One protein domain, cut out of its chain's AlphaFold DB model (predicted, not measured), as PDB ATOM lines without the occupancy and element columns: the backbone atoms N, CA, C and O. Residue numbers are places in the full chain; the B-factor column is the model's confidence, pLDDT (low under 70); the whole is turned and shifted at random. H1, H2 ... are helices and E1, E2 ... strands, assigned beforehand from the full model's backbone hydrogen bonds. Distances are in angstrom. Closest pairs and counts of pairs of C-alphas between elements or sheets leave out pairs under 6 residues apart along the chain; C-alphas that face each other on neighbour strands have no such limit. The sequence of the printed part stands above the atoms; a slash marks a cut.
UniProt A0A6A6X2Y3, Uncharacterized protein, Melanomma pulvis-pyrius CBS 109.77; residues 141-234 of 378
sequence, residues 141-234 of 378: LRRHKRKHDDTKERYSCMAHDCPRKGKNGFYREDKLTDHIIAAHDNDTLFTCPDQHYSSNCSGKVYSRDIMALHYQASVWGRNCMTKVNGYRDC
ATOM      1  N   LEU A 141     112.669 113.515 256.673       95.88
ATOM      2  CA  LEU A 141     111.409 112.887 257.077       95.88
ATOM      3  C   LEU A 141     110.200 113.734 256.652       95.88
ATOM      4  O   LEU A 141     109.242 113.201 256.092       95.88
ATOM      5  N   ARG A 142     110.230 115.060 256.860       94.75
ATOM      6  CA  ARG A 142     109.151 115.957 256.396       94.75
ATOM      7  C   ARG A 142     108.991 115.921 254.876       94.75
ATOM      8  O   ARG A 142     107.861 115.936 254.392       94.75
ATOM      9  N   ARG A 143     110.092 115.867 254.120       92.06
ATOM     10  CA  ARG A 143     110.067 115.715 252.653       92.06
ATOM     11  C   ARG A 143     109.501 114.357 252.240       92.06
ATOM     12  O   ARG A 143     108.674 114.307 251.338       92.06
ATOM     13  N   HIS A 144     109.899 113.289 252.924       94.81
ATOM     14  CA  HIS A 144     109.423 111.933 252.691       94.81
ATOM     15  C   HIS A 144     107.917 111.811 252.952       94.81
ATOM     16  O   HIS A 144     107.199 111.311 252.094       94.81
ATOM     17  N   LYS A 145     107.414 112.349 254.072       94.69
ATOM     18  CA  LYS A 145     105.979 112.318 254.409       94.69
ATOM     19  C   LYS A 145     105.090 112.959 253.337       94.69
ATOM     20  O   LYS A 145     103.960 112.526 253.163       94.69
ATOM     21  N   ARG A 146     105.594 113.940 252.572       90.56
ATOM     22  CA  ARG A 146     104.852 114.530 251.440       90.56
ATOM     23  C   ARG A 146     104.615 113.549 250.289       90.56
ATOM     24  O   ARG A 146     103.694 113.784 249.523       90.56
ATOM     25  N   LYS A 147     105.405 112.474 250.163       91.06
ATOM     26  CA  LYS A 147     105.167 111.416 249.161       91.06
ATOM     27  C   LYS A 147     103.908 110.594 249.468       91.06
ATOM     28  O   LYS A 147     103.382 109.979 248.555       91.06
ATOM     29  N   HIS A 148     103.445 110.589 250.721       93.38
ATOM     30  CA  HIS A 148     102.230 109.881 251.150       93.38
ATOM     31  C   HIS A 148     100.970 110.746 251.086       93.38
ATOM     32  O   HIS A 148      99.878 110.277 251.386       93.38
ATOM     33  N   ASP A 149     101.124 112.029 250.764       91.44
ATOM     34  CA  ASP A 149     100.013 112.961 250.689       91.44
ATOM     35  C   ASP A 149      99.490 113.029 249.252       91.44
ATOM     36  O   ASP A 149      99.864 113.910 248.478       91.44
ATOM     37  N   ASP A 150      98.623 112.079 248.901       88.19
ATOM     38  CA  ASP A 150      97.977 112.022 247.583       88.19
ATOM     39  C   ASP A 150      96.995 113.179 247.344       88.19
ATOM     40  O   ASP A 150      96.567 113.402 246.211       88.19
ATOM     41  N   THR A 151      96.645 113.929 248.395       89.44
ATOM     42  CA  THR A 151      95.751 115.091 248.298       89.44
ATOM     43  C   THR A 151      96.489 116.369 247.926       89.44
ATOM     44  O   THR A 151      95.876 117.307 247.419       89.44
ATOM     45  N   LYS A 152      97.808 116.424 248.152       87.75
ATOM     46  CA  LYS A 152      98.605 117.596 247.799       87.75
ATOM     47  C   LYS A 152      98.765 117.725 246.291       87.75
ATOM     48  O   LYS A 152      99.155 116.787 245.594       87.75
ATOM     49  N   GLU A 153      98.554 118.947 245.814       88.12
ATOM     50  CA  GLU A 153      98.831 119.317 244.435       88.12
ATOM     51  C   GLU A 153     100.298 119.059 244.082       88.12
ATOM     52  O   GLU A 153     101.225 119.352 244.848       88.12
ATOM     53  N   ARG A 154     100.505 118.495 242.891       92.75
ATOM     54  CA  ARG A 154     101.832 118.246 242.335       92.75
ATOM     55  C   ARG A 154     102.223 119.387 241.407       92.75
ATOM     56  O   ARG A 154     101.422 119.880 240.617       92.75
ATOM     57  N   TYR A 155     103.497 119.748 241.451       92.75
ATOM     58  CA  TYR A 155     104.108 120.717 240.554       92.75
ATOM     59  C   TYR A 155     104.127 120.140 239.136       92.75
ATOM     60  O   TYR A 155     104.902 119.233 238.832       92.75
ATOM     61  N   SER A 156     103.241 120.632 238.277       94.75
ATOM     62  CA  SER A 156     103.121 120.177 236.891       94.75
ATOM     63  C   SER A 156     104.133 120.882 235.993       94.75
ATOM     64  O   SER A 156     104.380 122.076 236.152       94.75
ATOM     65  N   CYS A 157     104.698 120.160 235.026       95.69
ATOM     66  CA  CYS A 157     105.481 120.792 233.973       95.69
ATOM     67  C   CYS A 157     104.572 121.606 233.048       95.69
ATOM     68  O   CYS A 157     103.541 121.121 232.584       95.69
ATOM     69  N   MET A 158     104.973 122.845 232.776       94.69
ATOM     70  CA  MET A 158     104.229 123.783 231.930       94.69
ATOM     71  C   MET A 158     104.550 123.640 230.436       94.69
ATOM     72  O   MET A 158     103.894 124.280 229.620       94.69
ATOM     73  N   ALA A 159     105.536 122.818 230.066       95.69
ATOM     74  CA  ALA A 159     105.875 122.575 228.670       95.69
ATOM     75  C   ALA A 159     104.710 121.914 227.915       95.69
ATOM     76  O   ALA A 159     103.998 121.060 228.463       95.69
ATOM     77  N   HIS A 160     104.512 122.291 226.655       94.94
ATOM     78  CA  HIS A 160     103.569 121.629 225.756       94.94
ATOM     79  C   HIS A 160     103.910 120.141 225.634       94.94
ATOM     80  O   HIS A 160     105.074 119.758 225.643       94.94
ATOM     81  N   ASP A 161     102.868 119.305 225.659       94.25
ATOM     82  CA  ASP A 161     102.955 117.843 225.504       94.25
ATOM     83  C   ASP A 161     103.857 117.090 226.496       94.25
ATOM     84  O   ASP A 161     104.104 115.894 226.358       94.25
ATOM     85  N   CYS A 162     104.290 117.745 227.578       96.81
ATOM     86  CA  CYS A 162     105.043 117.063 228.616       96.81
ATOM     87  C   CYS A 162     104.145 116.082 229.400       96.81
ATOM     88  O   CYS A 162     103.135 116.512 229.972       96.81
ATOM     89  N   PRO A 163     104.533 114.797 229.548       97.31
ATOM     90  CA  PRO A 163     103.745 113.807 230.290       97.31
ATOM     91  C   PRO A 163     103.734 114.056 231.808       97.31
ATOM     92  O   PRO A 163     102.934 113.468 232.540       97.31
ATOM     93  N   ARG A 164     104.607 114.939 232.312       96.75
ATOM     94  CA  ARG A 164     104.761 115.275 233.738       96.75
ATOM     95  C   ARG A 164     103.770 116.358 234.190       96.75
ATOM     96  O   ARG A 164     104.162 117.353 234.801       96.75
ATOM     97  N   LYS A 165     102.483 116.169 233.885       95.00
ATOM     98  CA  LYS A 165     101.371 117.082 234.219       95.00
ATOM     99  C   LYS A 165     100.370 116.448 235.191       95.00
ATOM    100  O   LYS A 165     100.225 115.227 235.245       95.00
ATOM    101  N   GLY A 166      99.669 117.281 235.963       92.62
ATOM    102  CA  GLY A 166      98.621 116.871 236.900       92.62
ATOM    103  C   GLY A 166      99.122 115.839 237.913       92.62
ATOM    104  O   GLY A 166     100.099 116.068 238.626       92.62
ATOM    105  N   LYS A 167      98.488 114.660 237.936       92.56
ATOM    106  CA  LYS A 167      98.872 113.543 238.820       92.56
ATOM    107  C   LYS A 167     100.291 113.016 238.554       92.56
ATOM    108  O   LYS A 167     100.917 112.490 239.468       92.56
ATOM    109  N   ASN A 168     100.837 113.220 237.356       94.50
ATOM    110  CA  ASN A 168     102.211 112.836 237.004       94.50
ATOM    111  C   ASN A 168     103.239 113.941 237.294       94.50
ATOM    112  O   ASN A 168     104.411 113.807 236.936       94.50
ATOM    113  N   GLY A 169     102.816 115.042 237.922       94.19
ATOM    114  CA  GLY A 169     103.699 116.127 238.331       94.19
ATOM    115  C   GLY A 169     104.697 115.721 239.422       94.19
ATOM    116  O   GLY A 169     104.767 114.579 239.883       94.19
ATOM    117  N   PHE A 170     105.489 116.690 239.855       93.69
ATOM    118  CA  PHE A 170     106.522 116.520 240.868       93.69
ATOM    119  C   PHE A 170     105.993 116.877 242.256       93.69
ATOM    120  O   PHE A 170     105.234 117.823 242.421       93.69
ATOM    121  N   TYR A 171     106.445 116.175 243.293       91.06
ATOM    122  CA  TYR A 171     106.096 116.515 244.683       91.06
ATOM    123  C   TYR A 171     106.825 117.760 245.208       91.06
ATOM    124  O   TYR A 171     106.523 118.262 246.293       91.06
ATOM    125  N   ARG A 172     107.852 118.223 244.488       90.75
ATOM    126  CA  ARG A 172     108.708 119.333 244.898       90.75
ATOM    127  C   ARG A 172     109.085 120.201 243.703       90.75
ATOM    128  O   ARG A 172     109.312 119.698 242.606       90.75
ATOM    129  N   GLU A 173     109.217 121.492 243.975       90.00
ATOM    130  CA  GLU A 173     109.572 122.523 243.000       90.00
ATOM    131  C   GLU A 173     110.992 122.350 242.429       90.00
ATOM    132  O   GLU A 173     111.221 122.570 241.242       90.00
ATOM    133  N   ASP A 174     111.958 121.923 243.244       89.50
ATOM    134  CA  ASP A 174     113.332 121.675 242.793       89.50
ATOM    135  C   ASP A 174     113.395 120.524 241.785       89.50
ATOM    136  O   ASP A 174     114.044 120.653 240.755       89.50
ATOM    137  N   LYS A 175     112.619 119.455 242.000       92.00
ATOM    138  CA  LYS A 175     112.515 118.350 241.035       92.00
ATOM    139  C   LYS A 175     111.830 118.756 239.732       92.00
ATOM    140  O   LYS A 175     112.214 118.260 238.677       92.00
ATOM    141  N   LEU A 176     110.860 119.672 239.789       93.62
ATOM    142  CA  LEU A 176     110.313 120.287 238.579       93.62
ATOM    143  C   LEU A 176     111.385 121.118 237.855       93.62
ATOM    144  O   LEU A 176     111.514 121.011 236.642       93.62
ATOM    145  N   THR A 177     112.173 121.901 238.592       91.19
ATOM    146  CA  THR A 177     113.257 122.725 238.029       91.19
ATOM    147  C   THR A 177     114.308 121.851 237.337       91.19
ATOM    148  O   THR A 177     114.635 122.097 236.179       91.19
ATOM    149  N   ASP A 178     114.773 120.788 238.003       90.50
ATOM    150  CA  ASP A 178     115.718 119.812 237.446       90.50
ATOM    151  C   ASP A 178     115.171 119.174 236.164       90.50
ATOM    152  O   ASP A 178     115.878 119.074 235.162       90.50
ATOM    153  N   HIS A 179     113.894 118.785 236.177       94.69
ATOM    154  CA  HIS A 179     113.225 118.238 235.004       94.69
ATOM    155  C   HIS A 179     113.153 119.244 233.852       94.69
ATOM    156  O   HIS A 179     113.459 118.877 232.723       94.69
ATOM    157  N   ILE A 180     112.777 120.500 234.116       93.19
ATOM    158  CA  ILE A 180     112.725 121.549 233.088       93.19
ATOM    159  C   ILE A 180     114.103 121.734 232.449       93.19
ATOM    160  O   ILE A 180     114.205 121.841 231.233       93.19
ATOM    161  N   ILE A 181     115.164 121.729 233.256       89.50
ATOM    162  CA  ILE A 181     116.535 121.893 232.764       89.50
ATOM    163  C   ILE A 181     116.983 120.692 231.925       89.50
ATOM    164  O   ILE A 181     117.647 120.893 230.912       89.50
ATOM    165  N   ALA A 182     116.651 119.469 232.348       89.62
ATOM    166  CA  ALA A 182     117.148 118.240 231.730       89.62
ATOM    167  C   ALA A 182     116.330 117.765 230.518       89.62
ATOM    168  O   ALA A 182     116.897 117.172 229.605       89.62
ATOM    169  N   ALA A 183     115.012 117.978 230.525       92.88
ATOM    170  CA  ALA A 183     114.095 117.402 229.538       92.88
ATOM    171  C   ALA A 183     113.602 118.399 228.482       92.88
ATOM    172  O   ALA A 183     112.989 117.973 227.510       92.88
ATOM    173  N   HIS A 184     113.843 119.699 228.672       92.06
ATOM    174  CA  HIS A 184     113.331 120.748 227.788       92.06
ATOM    175  C   HIS A 184     114.467 121.672 227.375       92.06
ATOM    176  O   HIS A 184     115.245 122.128 228.216       92.06
ATOM    177  N   ASP A 185     114.572 121.968 226.088       88.56
ATOM    178  CA  ASP A 185     115.536 122.939 225.571       88.56
ATOM    179  C   ASP A 185     114.980 124.374 225.646       88.56
ATOM    180  O   ASP A 185     113.919 124.629 226.221       88.56
ATOM    181  N   ASN A 186     115.732 125.340 225.114       86.31
ATOM    182  CA  ASN A 186     115.313 126.741 225.126       86.31
ATOM    183  C   ASN A 186     114.147 127.026 224.173       86.31
ATOM    184  O   ASN A 186     113.447 128.011 224.383       86.31
ATOM    185  N   ASP A 187     113.940 126.190 223.155       87.94
ATOM    186  CA  ASP A 187     112.903 126.364 222.134       87.94
ATOM    187  C   ASP A 187     111.603 125.645 222.483       87.94
ATOM    188  O   ASP A 187     110.549 125.953 221.927       87.94
ATOM    189  N   THR A 188     111.657 124.748 223.465       91.94
ATOM    190  CA  THR A 188     110.483 124.087 224.008       91.94
ATOM    191  C   THR A 188     109.478 125.131 224.477       91.94
ATOM    192  O   THR A 188     109.815 126.074 225.196       91.94
ATOM    193  N   LEU A 189     108.233 124.952 224.051       93.62
ATOM    194  CA  LEU A 189     107.132 125.865 224.301       93.62
ATOM    195  C   LEU A 189     106.477 125.576 225.653       93.62
ATOM    196  O   LEU A 189     106.158 124.432 225.965       93.62
ATOM    197  N   PHE A 190     106.232 126.614 226.442       93.81
ATOM    198  CA  PHE A 190     105.629 126.575 227.772       93.81
ATOM    199  C   PHE A 190     104.357 127.413 227.795       93.81
ATOM    200  O   PHE A 190     104.341 128.533 227.287       93.81
ATOM    201  N   THR A 191     103.310 126.902 228.437       91.69
ATOM    202  CA  THR A 191     102.068 127.651 228.664       91.69
ATOM    203  C   THR A 191     102.146 128.428 229.978       91.69
ATOM    204  O   THR A 191     102.531 127.871 231.008       91.69
ATOM    205  N   CYS A 192     101.756 129.704 229.964       88.25
ATOM    206  CA  CYS A 192     101.592 130.519 231.172       88.25
ATOM    207  C   CYS A 192     100.429 129.947 232.015       88.25
ATOM    208  O   CYS A 192      99.291 129.939 231.537       88.25
ATOM    209  N   PRO A 193     100.669 129.443 233.242       84.56
ATOM    210  CA  PRO A 193      99.635 128.877 234.104       84.56
ATOM    211  C   PRO A 193      98.861 129.960 234.859       84.56
ATOM    212  O   PRO A 193      97.875 129.647 235.521       84.56
ATOM    213  N   ASP A 194      99.327 131.211 234.821       79.12
ATOM    214  CA  ASP A 194      98.723 132.290 235.579       79.12
ATOM    215  C   ASP A 194      97.402 132.710 234.926       79.12
ATOM    216  O   ASP A 194      97.362 133.277 233.833       79.12
ATOM    217  N   GLN A 195      96.304 132.372 235.600       71.00
ATOM    218  CA  GLN A 195      94.955 132.805 235.241       71.00
ATOM    219  C   GLN A 195      94.566 134.119 235.931       71.00
ATOM    220  O   GLN A 195      93.554 134.716 235.569       71.00
ATOM    221  N   HIS A 196      95.329 134.569 236.931       62.81
ATOM    222  CA  HIS A 196      94.860 135.544 237.914       62.81
ATOM    223  C   HIS A 196      95.578 136.896 237.861       62.81
ATOM    224  O   HIS A 196      95.003 137.882 238.318       62.81
ATOM    225  N   TYR A 197      96.800 136.978 237.325       63.66
ATOM    226  CA  TYR A 197      97.625 138.181 237.507       63.66
ATOM    227  C   TYR A 197      97.516 139.227 236.390       63.66
ATOM    228  O   TYR A 197      97.595 140.427 236.638       63.66
ATOM    229  N   SER A 198      97.276 138.794 235.155       63.66
ATOM    230  CA  SER A 198      96.818 139.678 234.086       63.66
ATOM    231  C   SER A 198      95.816 138.895 233.259       63.66
ATOM    232  O   SER A 198      96.087 137.759 232.865       63.66
ATOM    233  N   SER A 199      94.665 139.494 232.972       58.84
ATOM    234  CA  SER A 199      93.627 138.900 232.122       58.84
ATOM    235  C   SER A 199      94.135 138.469 230.737       58.84
ATOM    236  O   SER A 199      93.419 137.788 230.015       58.84
ATOM    237  N   ASN A 200      95.374 138.835 230.377       73.12
ATOM    238  CA  ASN A 200      95.962 138.635 229.061       73.12
ATOM    239  C   ASN A 200      97.146 137.645 229.036       73.12
ATOM    240  O   ASN A 200      97.757 137.518 227.978       73.12
ATOM    241  N   CYS A 201      97.509 136.951 230.129       76.94
ATOM    242  CA  CYS A 201      98.560 135.910 230.066       76.94
ATOM    243  C   CYS A 201      98.030 134.488 229.884       76.94
ATOM    244  O   CYS A 201      98.723 133.640 229.320       76.94
ATOM    245  N   SER A 202      96.822 134.209 230.376       80.81
ATOM    246  CA  SER A 202      96.326 132.837 230.446       80.81
ATOM    247  C   SER A 202      96.300 132.176 229.067       80.81
ATOM    248  O   SER A 202      95.734 132.712 228.116       80.81
ATOM    249  N   GLY A 203      96.954 131.018 228.954       82.75
ATOM    250  CA  GLY A 203      97.025 130.262 227.703       82.75
ATOM    251  C   GLY A 203      98.050 130.775 226.689       82.75
ATOM    252  O   GLY A 203      98.239 130.124 225.662       82.75
ATOM    253  N   LYS A 204      98.759 131.882 226.959       87.31
ATOM    254  CA  LYS A 204      99.884 132.299 226.115       87.31
ATOM    255  C   LYS A 204     101.019 131.287 226.201       87.31
ATOM    256  O   LYS A 204     101.286 130.693 227.251       87.31
ATOM    257  N   VAL A 205     101.686 131.122 225.067       90.62
ATOM    258  CA  VAL A 205     102.756 130.155 224.873       90.62
ATOM    259  C   VAL A 205     104.050 130.906 224.611       90.62
ATOM    260  O   VAL A 205     104.106 131.768 223.737       90.62
ATOM    261  N   TYR A 206     105.087 130.570 225.367       89.69
ATOM    262  CA  TYR A 206     106.411 131.170 225.251       89.69
ATOM    263  C   TYR A 206     107.461 130.069 225.200       89.69
ATOM    264  O   TYR A 206     107.318 129.054 225.878       89.69
ATOM    265  N   SER A 207     108.538 130.262 224.447       90.94
ATOM    266  CA  SER A 207     109.707 129.387 224.553       90.94
ATOM    267  C   SER A 207     110.304 129.465 225.966       90.94
ATOM    268  O   SER A 207     110.093 130.449 226.679       90.94
ATOM    269  N   ARG A 208     111.022 128.433 226.417       90.69
ATOM    270  CA  ARG A 208     111.529 128.323 227.800       90.69
ATOM    271  C   ARG A 208     112.298 129.564 228.268       90.69
ATOM    272  O   ARG A 208     112.096 130.015 229.395       90.69
ATOM    273  N   ASP A 209     113.184 130.090 227.428       84.94
ATOM    274  CA  ASP A 209     113.998 131.280 227.708       84.94
ATOM    275  C   ASP A 209     113.138 132.539 227.873       84.94
ATOM    276  O   ASP A 209     113.315 133.292 228.831       84.94
ATOM    277  N   ILE A 210     112.146 132.713 226.999       86.94
ATOM    278  CA  ILE A 210     111.199 133.829 227.038       86.94
ATOM    279  C   ILE A 210     110.229 133.705 228.215       86.94
ATOM    280  O   ILE A 210     109.957 134.690 228.897       86.94
ATOM    281  N   MET A 211     109.759 132.494 228.516       88.25
ATOM    282  CA  MET A 211     108.917 132.217 229.679       88.25
ATOM    283  C   MET A 211     109.626 132.623 230.977       88.25
ATOM    284  O   MET A 211     109.018 133.174 231.893       88.25
ATOM    285  N   ALA A 212     110.935 132.393 231.053       83.69
ATOM    286  CA  ALA A 212     111.751 132.810 232.183       83.69
ATOM    287  C   ALA A 212     111.779 134.343 232.365       83.69
ATOM    288  O   ALA A 212     111.758 134.815 233.504       83.69
ATOM    289  N   LEU A 213     111.799 135.109 231.266       80.50
ATOM    290  CA  LEU A 213     111.688 136.575 231.297       80.50
ATOM    291  C   LEU A 213     110.292 137.019 231.719       80.50
ATOM    292  O   LEU A 213     110.146 137.807 232.652       80.50
ATOM    293  N   HIS A 214     109.277 136.430 231.085       82.12
ATOM    294  CA  HIS A 214     107.871 136.685 231.357       82.12
ATOM    295  C   HIS A 214     107.550 136.569 232.859       82.12
ATOM    296  O   HIS A 214     106.947 137.464 233.450       82.12
ATOM    297  N   TYR A 215     108.034 135.511 233.517       78.25
ATOM    298  CA  TYR A 215     107.835 135.323 234.955       78.25
ATOM    299  C   TYR A 215     108.591 136.310 235.838       78.25
ATOM    300  O   TYR A 215     108.140 136.603 236.945       78.25
ATOM    301  N   GLN A 216     109.747 136.796 235.397       73.12
ATOM    302  CA  GLN A 216     110.529 137.744 236.179       73.12
ATOM    303  C   GLN A 216     109.875 139.131 236.203       73.12
ATOM    304  O   GLN A 216     109.951 139.806 237.227       73.12
ATOM    305  N   ALA A 217     109.213 139.525 235.113       66.69
ATOM    306  CA  ALA A 217     108.432 140.760 235.046       66.69
ATOM    307  C   ALA A 217     107.195 140.727 235.969       66.69
ATOM    308  O   ALA A 217     106.697 141.771 236.388       66.69
ATOM    309  N   SER A 218     106.707 139.537 236.347       69.31
ATOM    310  CA  SER A 218     105.632 139.417 237.335       69.31
ATOM    311  C   SER A 218     106.148 139.767 238.744       69.31
ATOM    312  O   SER A 218     107.020 139.104 239.306       69.31
ATOM    313  N   VAL A 219     105.598 140.835 239.332       55.81
ATOM    314  CA  VAL A 219     106.094 141.555 240.532       55.81
ATOM    315  C   VAL A 219     106.164 140.700 241.821       55.81
ATOM    316  O   VAL A 219     106.682 141.142 242.841       55.81
ATOM    317  N   TRP A 220     105.718 139.438 241.799       56.25
ATOM    318  CA  TRP A 220     105.590 138.584 242.994       56.25
ATOM    319  C   TRP A 220     106.303 137.221 242.880       56.25
ATOM    320  O   TRP A 220     105.990 136.281 243.615       56.25
ATOM    321  N   GLY A 221     107.285 137.119 241.975       53.97
ATOM    322  CA  GLY A 221     107.981 135.903 241.528       53.97
ATOM    323  C   GLY A 221     108.525 134.939 242.598       53.97
ATOM    324  O   GLY A 221     109.723 134.907 242.884       53.97
ATOM    325  N   ARG A 222     107.668 134.028 243.078       58.41
ATOM    326  CA  ARG A 222     108.061 132.753 243.717       58.41
ATOM    327  C   ARG A 222     107.737 131.546 242.828       58.41
ATOM    328  O   ARG A 222     107.160 130.573 243.304       58.41
ATOM    329  N   ASN A 223     108.070 131.607 241.540       64.88
ATOM    330  CA  ASN A 223     107.858 130.479 240.627       64.88
ATOM    331  C   ASN A 223     109.190 129.824 240.229       64.88
ATOM    332  O   ASN A 223     110.203 130.503 240.069       64.88
ATOM    333  N   CYS A 224     109.172 128.507 240.026       63.91
ATOM    334  CA  CYS A 224     110.297 127.693 239.573       63.91
ATOM    335  C   CYS A 224     110.978 128.222 238.299       63.91
ATOM    336  O   CYS A 224     112.190 128.076 238.154       63.91
ATOM    337  N   MET A 225     110.246 128.906 237.411       75.06
ATOM    338  CA  MET A 225     110.798 129.416 236.146       75.06
ATOM    339  C   MET A 225     111.852 130.511 236.324       75.06
ATOM    340  O   MET A 225     112.770 130.605 235.511       75.06
ATOM    341  N   THR A 226     111.801 131.294 237.408       67.38
ATOM    342  CA  THR A 226     112.845 132.303 237.666       67.38
ATOM    343  C   THR A 226     114.184 131.643 237.997       67.38
ATOM    344  O   THR A 226     115.235 132.140 237.594       67.38
ATOM    345  N   LYS A 227     114.158 130.471 238.651       76.94
ATOM    346  CA  LYS A 227     115.357 129.664 238.921       76.94
ATOM    347  C   LYS A 227     115.911 129.063 237.637       76.94
ATOM    348  O   LYS A 227     117.125 129.071 237.455       76.94
ATOM    349  N   VAL A 228     115.041 128.608 236.731       77.19
ATOM    350  CA  VAL A 228     115.436 128.045 235.427       77.19
ATOM    351  C   VAL A 228     116.252 129.051 234.606       77.19
ATOM    352  O   VAL A 228     117.233 128.648 233.984       77.19
ATOM    353  N   ASN A 229     115.920 130.350 234.656       74.75
ATOM    354  CA  ASN A 229     116.661 131.389 233.925       74.75
ATOM    355  C   ASN A 229     118.102 131.574 234.417       74.75
ATOM    356  O   ASN A 229     118.957 132.038 233.671       74.75
ATOM    357  N   GLY A 230     118.392 131.242 235.675       77.75
ATOM    358  CA  GLY A 230     119.748 131.361 236.204       77.75
ATOM    359  C   GLY A 230     120.718 130.365 235.572       77.75
ATOM    360  O   GLY A 230     121.921 130.581 235.649       77.75
ATOM    361  N   TYR A 231     120.216 129.289 234.961       82.62
ATOM    362  CA  TYR A 231     121.052 128.237 234.403       82.62
ATOM    363  C   TYR A 231     121.416 128.515 232.944       82.62
ATOM    364  O   TYR A 231     120.564 128.852 232.118       82.62
ATOM    365  N   ARG A 232     122.694 128.329 232.617       88.00
ATOM    366  CA  ARG A 232     123.177 128.203 231.239       88.00
ATOM    367  C   ARG A 232     123.876 126.863 231.101       88.00
ATOM    368  O   ARG A 232     124.791 126.557 231.862       88.00
ATOM    369  N   ASP A 233     123.377 126.060 230.179       91.12
ATOM    370  CA  ASP A 233     123.887 124.748 229.811       91.12
ATOM    371  C   ASP A 233     124.936 124.859 228.703       91.12
ATOM    372  O   ASP A 233     124.874 125.746 227.844       91.12
ATOM    373  N   CYS A 234     125.884 123.926 228.710       94.75
ATOM    374  CA  CYS A 234     126.765 123.722 227.572       94.75
ATOM    375  C   CYS A 234     125.934 123.407 226.310       94.75
ATOM    376  O   CYS A 234     125.071 122.527 226.356       94.75
TER     377      CYS A 234
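Overview. This is residues 141 to 234 of the 378 residues of an uncharacterized protein of Melanomma pulvis-pyrius CBS 109.77 (UniProt A0A6A6X2Y3). A small antiparallel hairpin, E1 and E2, and three helices, with H4 between H2 and H3, make a body in which much of the chain is loop; H1 lies off to one side of it, before a long link, and the short strand E3 lies at another edge. The printed part has 94 residues, with four named helices and three named strands in the order H1, H2, E1, E2, H3, H4, E3. The class is mixed, helices and strands, with under half of the residues in named elements. The whole is compact, with a radius of gyration of the C-alphas of 13.6 A and spans of 36 by 36 by 25 A.

Along the chain. E1 is residues 189 to 191 and E2 residues 205 to 207. H3, residues 208 to 217, is 14.7 A long and H4 is residues 224 to 229. H2, residues 173 to 183, is 15.1 A long. H1, residues 141 to 148, begins at C-alpha 141 (111.409, 112.887, 257.077) and is 11.3 A long. E3, residues 231 to 233, ends at C-alpha 233 (123.887, 124.748, 229.811).

Arrangement. E1 and E2 are antiparallel at 142 degrees, with N 190 and O 206 2.7 A apart, within hydrogen-bond range. The closest C-alphas of E1 and H3, Leu 189 and Arg 208, are 6.1 A apart. H3 and H4 touch, closest at the C-alphas of Ala 212 and Met 225, 5.3 A, opposite ways at a steep tilt of 68 degrees, only just short of about perpendicular. H4 and H2 touch, closest at the C-alphas of Cys 224 and Thr 177, 6.0 A, the same way at a steep tilt of 45 degrees. H4 and E3 meet only through their link, and E3 pairs with no named strand. H1 is apart from H2 and H4, for instance. In H2, H3 and H4 every O i to N i+4 pair is within hydrogen-bond range; in H1 1 of 4 is, beside 4 of 5 O i to N i+3 pairs.

Size, cuts and confidence. The C-alphas of Leu 141 and Asn 200, the two farthest apart, are 41.1 A apart. The printed part has no cut. The links H1 to H2 and E1 to E2 are long. Residues 196 to 199, 217 to 224 and 226 have pLDDT under 70.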